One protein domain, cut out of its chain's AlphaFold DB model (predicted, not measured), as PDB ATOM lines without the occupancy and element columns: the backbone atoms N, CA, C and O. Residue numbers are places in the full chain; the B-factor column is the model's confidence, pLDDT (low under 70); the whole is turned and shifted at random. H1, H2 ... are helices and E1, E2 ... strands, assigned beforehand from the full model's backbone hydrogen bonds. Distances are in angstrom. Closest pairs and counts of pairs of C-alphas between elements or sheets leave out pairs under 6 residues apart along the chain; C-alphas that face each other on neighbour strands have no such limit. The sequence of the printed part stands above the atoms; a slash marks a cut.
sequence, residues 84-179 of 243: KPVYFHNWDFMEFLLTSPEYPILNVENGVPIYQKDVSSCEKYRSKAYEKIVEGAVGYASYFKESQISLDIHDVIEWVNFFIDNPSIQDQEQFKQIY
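AT A GLANCE: This is residues 84 to 179 of the 243 residues of an uncharacterized protein of Helicobacter pylori GAM83Bi (UniProt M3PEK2). The helices H2, H3 and H4 follow each other as a loose, open frame, with the short helix H1 near the middle of the whole and the hairpin of E1 and E2 at one far end. The long helix H2 makes one side of the frame, and its last part, residues 138 to 147, sticks out together with the link 148 to 152. The printed part has 96 residues, with four named helices and two named strands in the order H1, E1, E2, H2, H3, H4; the two-stranded sheet E1 - E2 is antiparallel and the class is mostly helix. The whole is loose, with a radius of gyration of the C-alphas of 16.2 A and spans of 43 by 31 by 28 A.

IN THESE COORDINATES: H1, residues 91 to 98, begins at C-alpha 91 (-11.934, -30.141, -39.363) and is 11.0 A long. E1, residues 105 to 109, is 11.0 A long, and E2, residues 112 to 115, is 9.5 A. H2, residues 121 to 147, is 39.3 A long, with a kink of 32 degrees near residue 132. H3, residues 153 to 165, is 18.0 A long. H4, residues 169 to 175, is 10.0 A long and ends at C-alpha 175 (-2.687, -32.463, -51.014).

HOW THE PARTS SIT: H1 and H2 are close but not clearly touching, their closest C-alphas, those of Leu 97 and Ile 133, 7.6 A apart, and only just about perpendicular at 73 degrees. H1 and H3 are close but not clearly touching, closest at the C-alphas of Met 94 and Val 160, 7.9 A; they run opposite ways at a steep tilt of 67 degrees, only just short of perpendicular. H4 is apart from H1, H2 and H3. In the hairpin E1 and E2, N 106 and O 114 are within hydrogen-bond range at 2.8 A. Every O i to N i+4 pair is within range in H1, H3 and H4, and 21 of 23 in H2.

THE WHOLE: The two C-alphas farthest apart, those of Asn 110 and Asn 166, are 46.7 A apart. The printed part has no cut and no long link. Mean pLDDT of the printed part is 86.5; residues 84 to 86 are under 70.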
ATOM      1  N   LYS A  84     -21.093 -21.560 -34.499       57.62
ATOM      2  CA  LYS A  84     -20.562 -22.265 -35.686       57.62
ATOM      3  C   LYS A  84     -19.701 -21.454 -36.682       57.62
ATOM      4  O   LYS A  84     -18.865 -22.090 -37.318       57.62
ATOM      5  N   PRO A  85     -19.891 -20.137 -36.928       56.50
ATOM      6  CA  PRO A  85     -18.997 -19.366 -37.802       56.50
ATOM      7  C   PRO A  85     -17.519 -19.350 -37.387       56.50
ATOM      8  O   PRO A  85     -16.695 -19.032 -38.232       56.50
ATOM      9  N   VAL A  86     -17.184 -19.704 -36.145       68.56
ATOM     10  CA  VAL A  86     -15.809 -19.670 -35.613       68.56
ATOM     11  C   VAL A  86     -15.101 -21.027 -35.761       68.56
ATOM     12  O   VAL A  86     -14.091 -21.268 -35.129       68.56
ATOM     13  N   TYR A  87     -15.614 -21.960 -36.565       81.12
ATOM     14  CA  TYR A  87     -14.985 -23.274 -36.749       81.12
ATOM     15  C   TYR A  87     -14.100 -23.356 -37.989       81.12
ATOM     16  O   TYR A  87     -14.316 -22.657 -38.982       81.12
ATOM     17  N   PHE A  88     -13.149 -24.294 -37.955       82.75
ATOM     18  CA  PHE A  88     -12.396 -24.685 -39.139       82.75
ATOM     19  C   PHE A  88     -13.349 -25.128 -40.259       82.75
ATOM     20  O   PHE A  88     -14.259 -25.940 -40.055       82.75
ATOM     21  N   HIS A  89     -13.135 -24.619 -41.469       80.38
ATOM     22  CA  HIS A  89     -13.910 -24.972 -42.658       80.38
ATOM     23  C   HIS A  89     -13.767 -26.457 -43.011       80.38
ATOM     24  O   HIS A  89     -14.712 -27.063 -43.528       80.38
ATOM     25  N   ASN A  90     -12.620 -27.048 -42.680       80.44
ATOM     26  CA  ASN A  90     -12.339 -28.469 -42.799       80.44
ATOM     27  C   ASN A  90     -11.673 -28.971 -41.507       80.44
ATOM     28  O   ASN A  90     -10.477 -28.782 -41.315       80.44
ATOM     29  N   TRP A  91     -12.456 -29.593 -40.620       81.88
ATOM     30  CA  TRP A  91     -11.934 -30.141 -39.363       81.88
ATOM     31  C   TRP A  91     -10.938 -31.279 -39.606       81.88
ATOM     32  O   TRP A  91      -9.941 -31.370 -38.905       81.88
ATOM     33  N   ASP A  92     -11.144 -32.081 -40.656       83.62
ATOM     34  CA  ASP A  92     -10.238 -33.179 -41.006       83.62
ATOM     35  C   ASP A  92      -8.838 -32.651 -41.369       83.62
ATOM     36  O   ASP A  92      -7.830 -33.280 -41.056       83.62
ATOM     37  N   PHE A  93      -8.756 -31.461 -41.980       86.56
ATOM     38  CA  PHE A  93      -7.475 -30.786 -42.216       86.56
ATOM     39  C   PHE A  93      -6.793 -30.370 -40.913       86.56
ATOM     40  O   PHE A  93      -5.587 -30.534 -40.773       86.56
ATOM     41  N   MET A  94      -7.561 -29.870 -39.948       86.06
ATOM     42  CA  MET A  94      -7.024 -29.521 -38.639       86.06
ATOM     43  C   MET A  94      -6.525 -30.764 -37.874       86.06
ATOM     44  O   MET A  94      -5.398 -30.769 -37.381       86.06
ATOM     45  N   GLU A  95      -7.308 -31.845 -37.838       85.50
ATOM     46  CA  GLU A  95      -6.891 -33.151 -37.286       85.50
ATOM     47  C   GLU A  95      -5.598 -33.650 -37.923       85.50
ATOM     48  O   GLU A  95      -4.688 -34.133 -37.247       85.50
ATOM     49  N   PHE A  96      -5.501 -33.503 -39.243       87.50
ATOM     50  CA  PHE A  96      -4.311 -33.857 -39.987       87.50
ATOM     51  C   PHE A  96      -3.088 -33.051 -39.518       87.50
ATOM     52  O   PHE A  96      -2.023 -33.630 -39.344       87.50
ATOM     53  N   LEU A  97      -3.208 -31.756 -39.224       87.69
ATOM     54  CA  LEU A  97      -2.065 -30.972 -38.738       87.69
ATOM     55  C   LEU A  97      -1.568 -31.390 -37.341       87.69
ATOM     56  O   LEU A  97      -0.381 -31.231 -37.068       87.69
ATOM     57  N   LEU A  98      -2.435 -31.936 -36.476       84.19
ATOM     58  CA  LEU A  98      -2.063 -32.387 -35.120       84.19
ATOM     59  C   LEU A  98      -1.789 -33.889 -34.994       84.19
ATOM     60  O   LEU A  98      -1.352 -34.355 -33.942       84.19
ATOM     61  N   THR A  99      -2.042 -34.662 -36.044       84.44
ATOM     62  CA  THR A  99      -1.867 -36.115 -36.026       84.44
ATOM     63  C   THR A  99      -0.393 -36.524 -36.115       84.44
ATOM     64  O   THR A  99       0.441 -35.845 -36.711       84.44
ATOM     65  N   SER A 100      -0.074 -37.688 -35.543       82.88
ATOM     66  CA  SER A 100       1.258 -38.295 -35.606       82.88
ATOM     67  C   SER A 100       1.618 -38.819 -37.016       82.88
ATOM     68  O   SER A 100       0.756 -39.383 -37.708       82.88
ATOM     69  N   PRO A 101       2.902 -38.728 -37.437       82.94
ATOM     70  CA  PRO A 101       3.416 -39.378 -38.652       82.94
ATOM     71  C   PRO A 101       3.391 -40.911 -38.604       82.94
ATOM     72  O   PRO A 101       3.711 -41.564 -39.604       82.94
ATOM     73  N   GLU A 102       3.084 -41.486 -37.443       87.75
ATOM     74  CA  GLU A 102       3.137 -42.919 -37.214       87.75
ATOM     75  C   GLU A 102       2.086 -43.687 -38.020       87.75
ATOM     76  O   GLU A 102       0.991 -43.204 -38.336       87.75
ATOM     77  N   TYR A 103       2.445 -44.929 -38.340       89.38
ATOM     78  CA  TYR A 103       1.506 -45.903 -38.873       89.38
ATOM     79  C   TYR A 103       0.516 -46.358 -37.797       89.38
ATOM     80  O   TYR A 103       0.798 -46.228 -36.605       89.38
ATOM     81  N   PRO A 104      -0.627 -46.947 -38.193       87.62
ATOM     82  CA  PRO A 104      -1.598 -47.462 -37.241       87.62
ATOM     83  C   PRO A 104      -0.964 -48.426 -36.233       87.62
ATOM     84  O   PRO A 104      -0.303 -49.401 -36.610       87.62
ATOM     85  N   ILE A 105      -1.190 -48.157 -34.947       89.94
ATOM     86  CA  ILE A 105      -0.794 -49.034 -33.846       89.94
ATOM     87  C   ILE A 105      -1.904 -50.066 -33.645       89.94
ATOM     88  O   ILE A 105      -3.055 -49.718 -33.390       89.94
ATOM     89  N   LEU A 106      -1.556 -51.346 -33.753       89.44
ATOM     90  CA  LEU A 106      -2.484 -52.462 -33.566       89.44
ATOM     91  C   LEU A 106      -2.599 -52.866 -32.095       89.44
ATOM     92  O   LEU A 106      -3.672 -53.252 -31.637       89.44
ATOM     93  N   ASN A 107      -1.482 -52.826 -31.368       91.56
ATOM     94  CA  ASN A 107      -1.413 -53.187 -29.956       91.56
ATOM     95  C   ASN A 107      -0.151 -52.598 -29.309       91.56
ATOM     96  O   ASN A 107       0.739 -52.108 -30.000       91.56
ATOM     97  N   VAL A 108      -0.049 -52.713 -27.988       93.81
ATOM     98  CA  VAL A 108       1.192 -52.518 -27.233       93.81
ATOM     99  C   VAL A 108       1.489 -53.810 -26.481       93.81
ATOM    100  O   VAL A 108       0.629 -54.324 -25.759       93.81
ATOM    101  N   GLU A 109       2.698 -54.341 -26.630       93.81
ATOM    102  CA  GLU A 109       3.149 -55.551 -25.938       93.81
ATOM    103  C   GLU A 109       4.511 -55.323 -25.296       93.81
ATOM    104  O   GLU A 109       5.435 -54.858 -25.957       93.81
ATOM    105  N   ASN A 110       4.631 -55.651 -24.004       91.50
ATOM    106  CA  ASN A 110       5.854 -55.450 -23.216       91.50
ATOM    107  C   ASN A 110       6.385 -54.005 -23.327       91.50
ATOM    108  O   ASN A 110       7.572 -53.781 -23.561       91.50
ATOM    109  N   GLY A 111       5.473 -53.028 -23.284       89.19
ATOM    110  CA  GLY A 111       5.787 -51.610 -23.451       89.19
ATOM    111  C   GLY A 111       6.180 -51.167 -24.866       89.19
ATOM    112  O   GLY A 111       6.540 -50.007 -25.040       89.19
ATOM    113  N   VAL A 112       6.100 -52.032 -25.883       93.25
ATOM    114  CA  VAL A 112       6.486 -51.703 -27.265       93.25
ATOM    115  C   VAL A 112       5.249 -51.629 -28.171       93.25
ATOM    116  O   VAL A 112       4.460 -52.580 -28.198       93.25
ATOM    117  N   PRO A 113       5.052 -50.534 -28.932       93.88
ATOM    118  CA  PRO A 113       3.966 -50.445 -29.899       93.88
ATOM    119  C   PRO A 113       4.186 -51.410 -31.069       93.88
ATOM    120  O   PRO A 113       5.268 -51.498 -31.652       93.88
ATOM    121  N   ILE A 114       3.128 -52.130 -31.436       94.75
ATOM    122  CA  ILE A 114       3.081 -53.018 -32.595       94.75
ATOM    123  C   ILE A 114       2.355 -52.288 -33.718       94.75
ATOM    124  O   ILE A 114       1.132 -52.149 -33.698       94.75
ATOM    125  N   TYR A 115       3.114 -51.857 -34.717       93.31
ATOM    126  CA  TYR A 115       2.585 -51.176 -35.892       93.31
ATOM    127  C   TYR A 115       2.051 -52.155 -36.939       93.31
ATOM    128  O   TYR A 115       2.567 -53.266 -37.117       93.31
ATOM    129  N   GLN A 116       1.046 -51.715 -37.690       91.19
ATOM    130  CA  GLN A 116       0.601 -52.407 -38.891       91.19
ATOM    131  C   GLN A 116       1.726 -52.423 -39.938       91.19
ATOM    132  O   GLN A 116       2.238 -51.381 -40.332       91.19
ATOM    133  N   LYS A 117       2.110 -53.619 -40.402       89.06
ATOM    134  CA  LYS A 117       3.182 -53.786 -41.401       89.06
ATOM    135  C   LYS A 117       2.704 -53.465 -42.819       89.06
ATOM    136  O   LYS A 117       3.348 -52.713 -43.546       89.06
ATOM    137  N   ASP A 118       1.548 -54.012 -43.186       89.69
ATOM    138  CA  ASP A 118       0.959 -53.842 -44.513       89.69
ATOM    139  C   ASP A 118       0.021 -52.636 -44.521       89.69
ATOM    140  O   ASP A 118      -1.201 -52.755 -44.401       89.69
ATOM    141  N   VAL A 119       0.618 -51.448 -44.611       87.94
ATOM    142  CA  VAL A 119      -0.112 -50.185 -44.764       87.94
ATOM    143  C   VAL A 119      -0.321 -49.836 -46.238       87.94
ATOM    144  O   VAL A 119       0.486 -50.173 -47.114       87.94
ATOM    145  N   SER A 120      -1.425 -49.148 -46.513       86.06
ATOM    146  CA  SER A 120      -1.802 -48.705 -47.854       86.06
ATOM    147  C   SER A 120      -0.804 -47.688 -48.425       86.06
ATOM    148  O   SER A 120      -0.012 -47.074 -47.708       86.06
ATOM    149  N   SER A 121      -0.842 -47.471 -49.741       87.31
ATOM    150  CA  SER A 121      -0.018 -46.442 -50.390       87.31
ATOM    151  C   SER A 121      -0.298 -45.036 -49.851       87.31
ATOM    152  O   SER A 121       0.636 -44.246 -49.736       87.31
ATOM    153  N   CYS A 122      -1.548 -44.739 -49.477       85.06
ATOM    154  CA  CYS A 122      -1.911 -43.444 -48.905       85.06
ATOM    155  C   CYS A 122      -1.292 -43.218 -47.517       85.06
ATOM    156  O   CYS A 122      -0.752 -42.144 -47.285       85.06
ATOM    157  N   GLU A 123      -1.243 -44.233 -46.645       86.88
ATOM    158  CA  GLU A 123      -0.563 -44.144 -45.343       86.88
ATOM    159  C   GLU A 123       0.950 -43.931 -45.499       86.88
ATOM    160  O   GLU A 123       1.540 -43.099 -44.813       86.88
ATOM    161  N   LYS A 124       1.582 -44.617 -46.464       89.38
ATOM    162  CA  LYS A 124       3.010 -44.417 -46.777       89.38
ATOM    163  C   LYS A 124       3.291 -42.998 -47.264       89.38
ATOM    164  O   LYS A 124       4.279 -42.389 -46.859       89.38
ATOM    165  N   TYR A 125       2.433 -42.473 -48.140       89.06
ATOM    166  CA  TYR A 125       2.564 -41.106 -48.636       89.06
ATOM    167  C   TYR A 125       2.347 -40.087 -47.513       89.06
ATOM    168  O   TYR A 125       3.160 -39.176 -47.359       89.06
ATOM    169  N   ARG A 126       1.302 -40.285 -46.699       88.38
ATOM    170  CA  ARG A 126       0.994 -39.473 -45.519       88.38
ATOM    171  C   ARG A 126       2.204 -39.391 -44.589       88.38
ATOM    172  O   ARG A 126       2.676 -38.292 -44.333       88.38
ATOM    173  N   SER A 127       2.743 -40.533 -44.161       89.00
ATOM    174  CA  SER A 127       3.903 -40.598 -43.261       89.00
ATOM    175  C   SER A 127       5.115 -39.835 -43.819       89.00
ATOM    176  O   SER A 127       5.702 -39.013 -43.120       89.00
ATOM    177  N   LYS A 128       5.412 -39.984 -45.119       89.31
ATOM    178  CA  LYS A 128       6.486 -39.226 -45.784       89.31
ATOM    179  C   LYS A 128       6.218 -37.717 -45.838       89.31
ATOM    180  O   LYS A 128       7.145 -36.922 -45.718       89.31
ATOM    181  N   ALA A 129       4.970 -37.303 -46.055       88.94
ATOM    182  CA  ALA A 129       4.612 -35.887 -46.079       88.94
ATOM    183  C   ALA A 129       4.815 -35.223 -44.706       88.94
ATOM    184  O   ALA A 129       5.196 -34.052 -44.650       88.94
ATOM    185  N   TYR A 130       4.627 -35.970 -43.611       90.19
ATOM    186  CA  TYR A 130       4.772 -35.426 -42.264       90.19
ATOM    187  C   TYR A 130       6.183 -34.981 -41.906       90.19
ATOM    188  O   TYR A 130       6.301 -34.076 -41.090       90.19
ATOM    189  N   GLU A 131       7.234 -35.529 -42.519       86.81
ATOM    190  CA  GLU A 131       8.602 -35.039 -42.290       86.81
ATOM    191  C   GLU A 131       8.679 -33.518 -42.509       86.81
ATOM    192  O   GLU A 131       9.185 -32.781 -41.664       86.81
ATOM    193  N   LYS A 132       8.061 -33.033 -43.593       89.00
ATOM    194  CA  LYS A 132       7.995 -31.602 -43.923       89.00
ATOM    195  C   LYS A 132       6.963 -30.839 -43.100       89.00
ATOM    196  O   LYS A 132       7.167 -29.667 -42.803       89.00
ATOM    197  N   ILE A 133       5.839 -31.475 -42.760       89.31
ATOM    198  CA  ILE A 133       4.786 -30.831 -41.960       89.31
ATOM    199  C   ILE A 133       5.294 -30.559 -40.547       89.31
ATOM    200  O   ILE A 133       5.090 -29.462 -40.043       89.31
ATOM    201  N   VAL A 134       5.990 -31.518 -39.932       89.69
ATOM    202  CA  VAL A 134       6.580 -31.365 -38.597       89.69
ATOM    203  C   VAL A 134       7.638 -30.266 -38.607       89.69
ATOM    204  O   VAL A 134       7.604 -29.394 -37.741       89.69
ATOM    205  N   GLU A 135       8.529 -30.254 -39.604       90.81
ATOM    206  CA  GLU A 135       9.514 -29.179 -39.775       90.81
ATOM    207  C   GLU A 135       8.831 -27.805 -39.873       90.81
ATOM    208  O   GLU A 135       9.172 -26.881 -39.133       90.81
ATOM    209  N   GLY A 136       7.810 -27.690 -40.728       90.31
ATOM    210  CA  GLY A 136       7.033 -26.463 -40.889       90.31
ATOM    211  C   GLY A 136       6.307 -26.039 -39.610       90.31
ATOM    212  O   GLY A 136       6.363 -24.869 -39.243       90.31
ATOM    213  N   ALA A 137       5.672 -26.974 -38.901       88.44
ATOM    214  CA  ALA A 137       4.938 -26.707 -37.666       88.44
ATOM    215  C   ALA A 137       5.865 -26.221 -36.540       88.44
ATOM    216  O   ALA A 137       5.560 -25.229 -35.875       88.44
ATOM    217  N   VAL A 138       7.021 -26.869 -36.362       89.56
ATOM    218  CA  VAL A 138       8.036 -26.454 -35.378       89.56
ATOM    219  C   VAL A 138       8.626 -25.094 -35.746       89.56
ATOM    220  O   VAL A 138       8.784 -24.241 -34.868       89.56
ATOM    221  N   GLY A 139       8.913 -24.860 -37.029       92.06
ATOM    222  CA  GLY A 139       9.395 -23.569 -37.517       92.06
ATOM    223  C   GLY A 139       8.386 -22.447 -37.271       92.06
ATOM    224  O   GLY A 139       8.745 -21.395 -36.742       92.06
ATOM    225  N   TYR A 140       7.110 -22.698 -37.566       88.06
ATOM    226  CA  TYR A 140       6.024 -21.751 -37.331       88.06
ATOM    227  C   TYR A 140       5.874 -21.430 -35.838       88.06
ATOM    228  O   TYR A 140       5.889 -20.264 -35.452       88.06
ATOM    229  N   ALA A 141       5.827 -22.450 -34.976       87.44
ATOM    230  CA  ALA A 141       5.741 -22.259 -33.527       87.44
ATOM    231  C   ALA A 141       6.941 -21.474 -32.962       87.44
ATOM    232  O   ALA A 141       6.768 -20.606 -32.103       87.44
ATOM    233  N   SER A 142       8.149 -21.742 -33.467       90.62
ATOM    234  CA  SER A 142       9.370 -21.039 -33.053       90.62
ATOM    235  C   SER A 142       9.331 -19.564 -33.450       90.62
ATOM    236  O   SER A 142       9.595 -18.707 -32.609       90.62
ATOM    237  N   TYR A 143       8.895 -19.256 -34.677       90.88
ATOM    238  CA  TYR A 143       8.743 -17.881 -35.155       90.88
ATOM    239  C   TYR A 143       7.836 -17.040 -34.243       90.88
ATOM    240  O   TYR A 143       8.214 -15.932 -33.861       90.88
ATOM    241  N   PHE A 144       6.667 -17.556 -33.848       87.94
ATOM    242  CA  PHE A 144       5.754 -16.815 -32.963       87.94
ATOM    243  C   PHE A 144       6.306 -16.654 -31.551       87.94
ATOM    244  O   PHE A 144       6.201 -15.571 -30.970       87.94
ATOM    245  N   LYS A 145       6.948 -17.702 -31.025       87.75
ATOM    246  CA  LYS A 145       7.610 -17.654 -29.721       87.75
ATOM    247  C   LYS A 145       8.702 -16.580 -29.681       87.75
ATOM    248  O   LYS A 145       8.784 -15.836 -28.706       87.75
ATOM    249  N   GLU A 146       9.526 -16.493 -30.722       92.81
ATOM    250  CA  GLU A 146      10.622 -15.522 -30.825       92.81
ATOM    251  C   GLU A 146      10.120 -14.102 -31.093       92.81
ATOM    252  O   GLU A 146      10.627 -13.145 -30.510       92.81
ATOM    253  N   SER A 147       9.087 -13.967 -31.926       90.62
ATOM    254  CA  SER A 147       8.512 -12.667 -32.290       90.62
ATOM    255  C   SER A 147       7.674 -12.040 -31.173       90.62
ATOM    256  O   SER A 147       7.269 -10.887 -31.303       90.62
ATOM    257  N   GLN A 148       7.381 -12.785 -30.097       89.38
ATOM    258  CA  GLN A 148       6.488 -12.376 -29.000       89.38
ATOM    259  C   GLN A 148       5.114 -11.883 -29.481       89.38
ATOM    260  O   GLN A 148       4.439 -11.104 -28.808       89.38
ATOM    261  N   ILE A 149       4.691 -12.346 -30.657       86.50
ATOM    262  CA  ILE A 149       3.368 -12.055 -31.191       86.50
ATOM    263  C   ILE A 149       2.389 -12.921 -30.406       86.50
ATOM    264  O   ILE A 149       2.456 -14.149 -30.447       86.50
ATOM    265  N   SER A 150       1.492 -12.268 -29.673       84.19
ATOM    266  CA  SER A 150       0.381 -12.953 -29.024       84.19
ATOM    267  C   SER A 150      -0.596 -13.420 -30.095       84.19
ATOM    268  O   SER A 150      -1.063 -12.600 -30.881       84.19
ATOM    269  N   LEU A 151      -0.901 -14.715 -30.096       84.31
ATOM    270  CA  LEU A 151      -1.935 -15.305 -30.939       84.31
ATOM    271  C   LEU A 151      -3.075 -15.807 -30.079       84.31
ATOM    272  O   LEU A 151      -2.841 -16.467 -29.061       84.31
ATOM    273  N   ASP A 152      -4.293 -15.535 -30.522       87.31
ATOM    274  CA  ASP A 152      -5.458 -16.242 -30.032       87.31
ATOM    275  C   ASP A 152      -5.849 -17.388 -30.984       87.31
ATOM    276  O   ASP A 152      -5.306 -17.576 -32.076       87.31
ATOM    277  N   ILE A 153      -6.782 -18.225 -30.537       87.50
ATOM    278  CA  ILE A 153      -7.268 -19.348 -31.341       87.50
ATOM    279  C   ILE A 153      -8.048 -18.887 -32.581       87.50
ATOM    280  O   ILE A 153      -8.107 -19.613 -33.572       87.50
ATOM    281  N   HIS A 154      -8.654 -17.700 -32.551       89.00
ATOM    282  CA  HIS A 154      -9.396 -17.152 -33.679       89.00
ATOM    283  C   HIS A 154      -8.454 -16.754 -34.814       89.00
ATOM    284  O   HIS A 154      -8.769 -17.075 -35.959       89.00
ATOM    285  N   ASP A 155      -7.284 -16.190 -34.504       89.88
ATOM    286  CA  ASP A 155      -6.222 -15.921 -35.479       89.88
ATOM    287  C   ASP A 155      -5.808 -17.216 -36.195       89.88
ATOM    288  O   ASP A 155      -5.793 -17.298 -37.425       89.88
ATOM    289  N   VAL A 156      -5.552 -18.278 -35.420       89.62
ATOM    290  CA  VAL A 156      -5.175 -19.596 -35.959       89.62
ATOM    291  C   VAL A 156      -6.280 -20.163 -36.852       89.62
ATOM    292  O   VAL A 156      -6.002 -20.658 -37.947       89.62
ATOM    293  N   ILE A 157      -7.540 -20.080 -36.416       89.38
ATOM    294  CA  ILE A 157      -8.691 -20.546 -37.197       89.38
ATOM    295  C   ILE A 157      -8.831 -19.751 -38.492       89.38
ATOM    296  O   ILE A 157      -9.063 -20.351 -39.543       89.38
ATOM    297  N   GLU A 158      -8.676 -18.430 -38.447       90.12
ATOM    298  CA  GLU A 158      -8.755 -17.572 -39.625       90.12
ATOM    299  C   GLU A 158      -7.663 -17.920 -40.638       90.12
ATOM    300  O   GLU A 158      -7.956 -18.079 -41.823       90.12
ATOM    301  N   TRP A 159      -6.427 -18.128 -40.191       90.38
ATOM    302  CA  TRP A 159      -5.312 -18.460 -41.078       90.38
ATOM    303  C   TRP A 159      -5.437 -19.850 -41.694       90.38
ATOM    304  O   TRP A 159      -5.223 -20.019 -42.897       90.38
ATOM    305  N   VAL A 160      -5.845 -20.841 -40.900       89.19
ATOM    306  CA  VAL A 160      -6.123 -22.190 -41.406       89.19
ATOM    307  C   VAL A 160      -7.281 -22.152 -42.403       89.19
ATOM    308  O   VAL A 160      -7.185 -22.744 -43.479       89.19
ATOM    309  N   ASN A 161      -8.350 -21.409 -42.107       86.75
ATOM    310  CA  ASN A 161      -9.473 -21.231 -43.027       86.75
ATOM    311  C   ASN A 161      -9.058 -20.508 -44.309       86.75
ATOM    312  O   ASN A 161      -9.479 -20.913 -45.390       86.75
ATOM    313  N   PHE A 162      -8.199 -19.494 -44.212       87.62
ATOM    314  CA  PHE A 162      -7.658 -18.797 -45.371       87.62
ATOM    315  C   PHE A 162      -6.887 -19.754 -46.285       87.62
ATOM    316  O   PHE A 162      -7.121 -19.745 -47.495       87.62
ATOM    317  N   PHE A 163      -6.031 -20.613 -45.721       87.94
ATOM    318  CA  PHE A 163      -5.313 -21.640 -46.479       87.94
ATOM    319  C   PHE A 163      -6.270 -22.641 -47.144       87.94
ATOM    320  O   PHE A 163      -6.159 -22.902 -48.342       87.94
ATOM    321  N   ILE A 164      -7.242 -23.164 -46.388       84.12
ATOM    322  CA  ILE A 164      -8.255 -24.103 -46.895       84.12
ATOM    323  C   ILE A 164      -9.046 -23.487 -48.056       84.12
ATOM    324  O   ILE A 164      -9.340 -24.170 -49.036       84.12
ATOM    325  N   ASP A 165      -9.409 -22.211 -47.953       80.31
ATOM    326  CA  ASP A 165     -10.238 -21.538 -48.950       80.31
ATOM    327  C   ASP A 165      -9.437 -21.084 -50.178       80.31
ATOM    328  O   ASP A 165     -10.014 -20.919 -51.258       80.31
ATOM    329  N   ASN A 166      -8.120 -20.897 -50.035       81.19
ATOM    330  CA  ASN A 166      -7.255 -20.301 -51.052       81.19
ATOM    331  C   ASN A 166      -5.949 -21.094 -51.273       81.19
ATOM    332  O   ASN A 166      -4.871 -20.495 -51.249       81.19
ATOM    333  N   PRO A 167      -5.991 -22.418 -51.530       82.50
ATOM    334  CA  PRO A 167      -4.767 -23.165 -51.800       82.50
ATOM    335  C   PRO A 167      -4.146 -22.720 -53.128       82.50
ATOM    336  O   PRO A 167      -4.833 -22.554 -54.150       82.50
ATOM    337  N   SER A 168      -2.823 -22.627 -53.170       81.38
ATOM    338  CA  SER A 168      -2.120 -22.494 -54.441       81.38
ATOM    339  C   SER A 168      -2.292 -23.758 -55.298       81.38
ATOM    340  O   SER A 168      -2.711 -24.819 -54.833       81.38
ATOM    341  N   ILE A 169      -1.938 -23.672 -56.584       79.38
ATOM    342  CA  ILE A 169      -1.901 -24.854 -57.465       79.38
ATOM    343  C   ILE A 169      -0.932 -25.904 -56.904       79.38
ATOM    344  O   ILE A 169      -1.205 -27.099 -56.972       79.38
ATOM    345  N   GLN A 170       0.181 -25.458 -56.322       84.38
ATOM    346  CA  GLN A 170       1.174 -26.341 -55.719       84.38
ATOM    347  C   GLN A 170       0.583 -27.069 -54.509       84.38
ATOM    348  O   GLN A 170       0.711 -28.288 -54.433       84.38
ATOM    349  N   ASP A 171      -0.135 -26.356 -53.636       84.31
ATOM    350  CA  ASP A 171      -0.822 -26.953 -52.486       84.31
ATOM    351  C   ASP A 171      -1.823 -28.013 -52.950       84.31
ATOM    352  O   ASP A 171      -1.794 -29.148 -52.482       84.31
ATOM    353  N   GLN A 172      -2.657 -27.689 -53.942       80.69
ATOM    354  CA  GLN A 172      -3.625 -28.637 -54.496       80.69
ATOM    355  C   GLN A 172      -2.958 -29.922 -55.004       80.69
ATOM    356  O   GLN A 172      -3.469 -31.013 -54.752       80.69
ATOM    357  N   GLU A 173      -1.820 -29.823 -55.698       81.56
ATOM    358  CA  GLU A 173      -1.099 -31.006 -56.177       81.56
ATOM    359  C   GLU A 173      -0.474 -31.825 -55.040       81.56
ATOM    360  O   GLU A 173      -0.536 -33.054 -55.088       81.56
ATOM    361  N   GLN A 174       0.079 -31.184 -54.004       83.31
ATOM    362  CA  GLN A 174       0.634 -31.901 -52.847       83.31
ATOM    363  C   GLN A 174      -0.466 -32.607 -52.042       83.31
ATOM    364  O   GLN A 174      -0.321 -33.764 -51.646       83.31
ATOM    365  N   PHE A 175      -1.605 -31.945 -51.846       83.75
ATOM    366  CA  PHE A 175      -2.687 -32.463 -51.014       83.75
ATOM    367  C   PHE A 175      -3.586 -33.498 -51.703       83.75
ATOM    368  O   PHE A 175      -4.276 -34.246 -51.012       83.75
ATOM    369  N   LYS A 176      -3.546 -33.626 -53.037       82.50
ATOM    370  CA  LYS A 176      -4.296 -34.655 -53.794       82.50
ATOM    371  C   LYS A 176      -4.017 -36.093 -53.356       82.50
ATOM    372  O   LYS A 176      -4.839 -36.976 -53.593       82.50
ATOM    373  N   GLN A 177      -2.834 -36.338 -52.804       82.19
ATOM    374  CA  GLN A 177      -2.380 -37.668 -52.392       82.19
ATOM    375  C   GLN A 177      -2.541 -37.902 -50.885       82.19
ATOM    376  O   GLN A 177      -2.214 -38.983 -50.394       82.19
ATOM    377  N   ILE A 178      -3.055 -36.913 -50.150       86.88
ATOM    378  CA  ILE A 178      -3.329 -37.035 -48.723       86.88
ATOM    379  C   ILE A 178      -4.770 -37.506 -48.536       86.88
ATOM    380  O   ILE A 178      -5.725 -36.858 -48.968       86.88
ATOM    381  N   TYR A 179      -4.907 -38.647 -47.869       84.88
ATOM    382  CA  TYR A 179      -6.184 -39.255 -47.522       84.88
ATOM    383  C   TYR A 179      -6.260 -39.439 -46.009       84.88
ATOM    384  O   TYR A 179      -5.235 -39.628 -45.352       84.88
TER     385      TYR A 179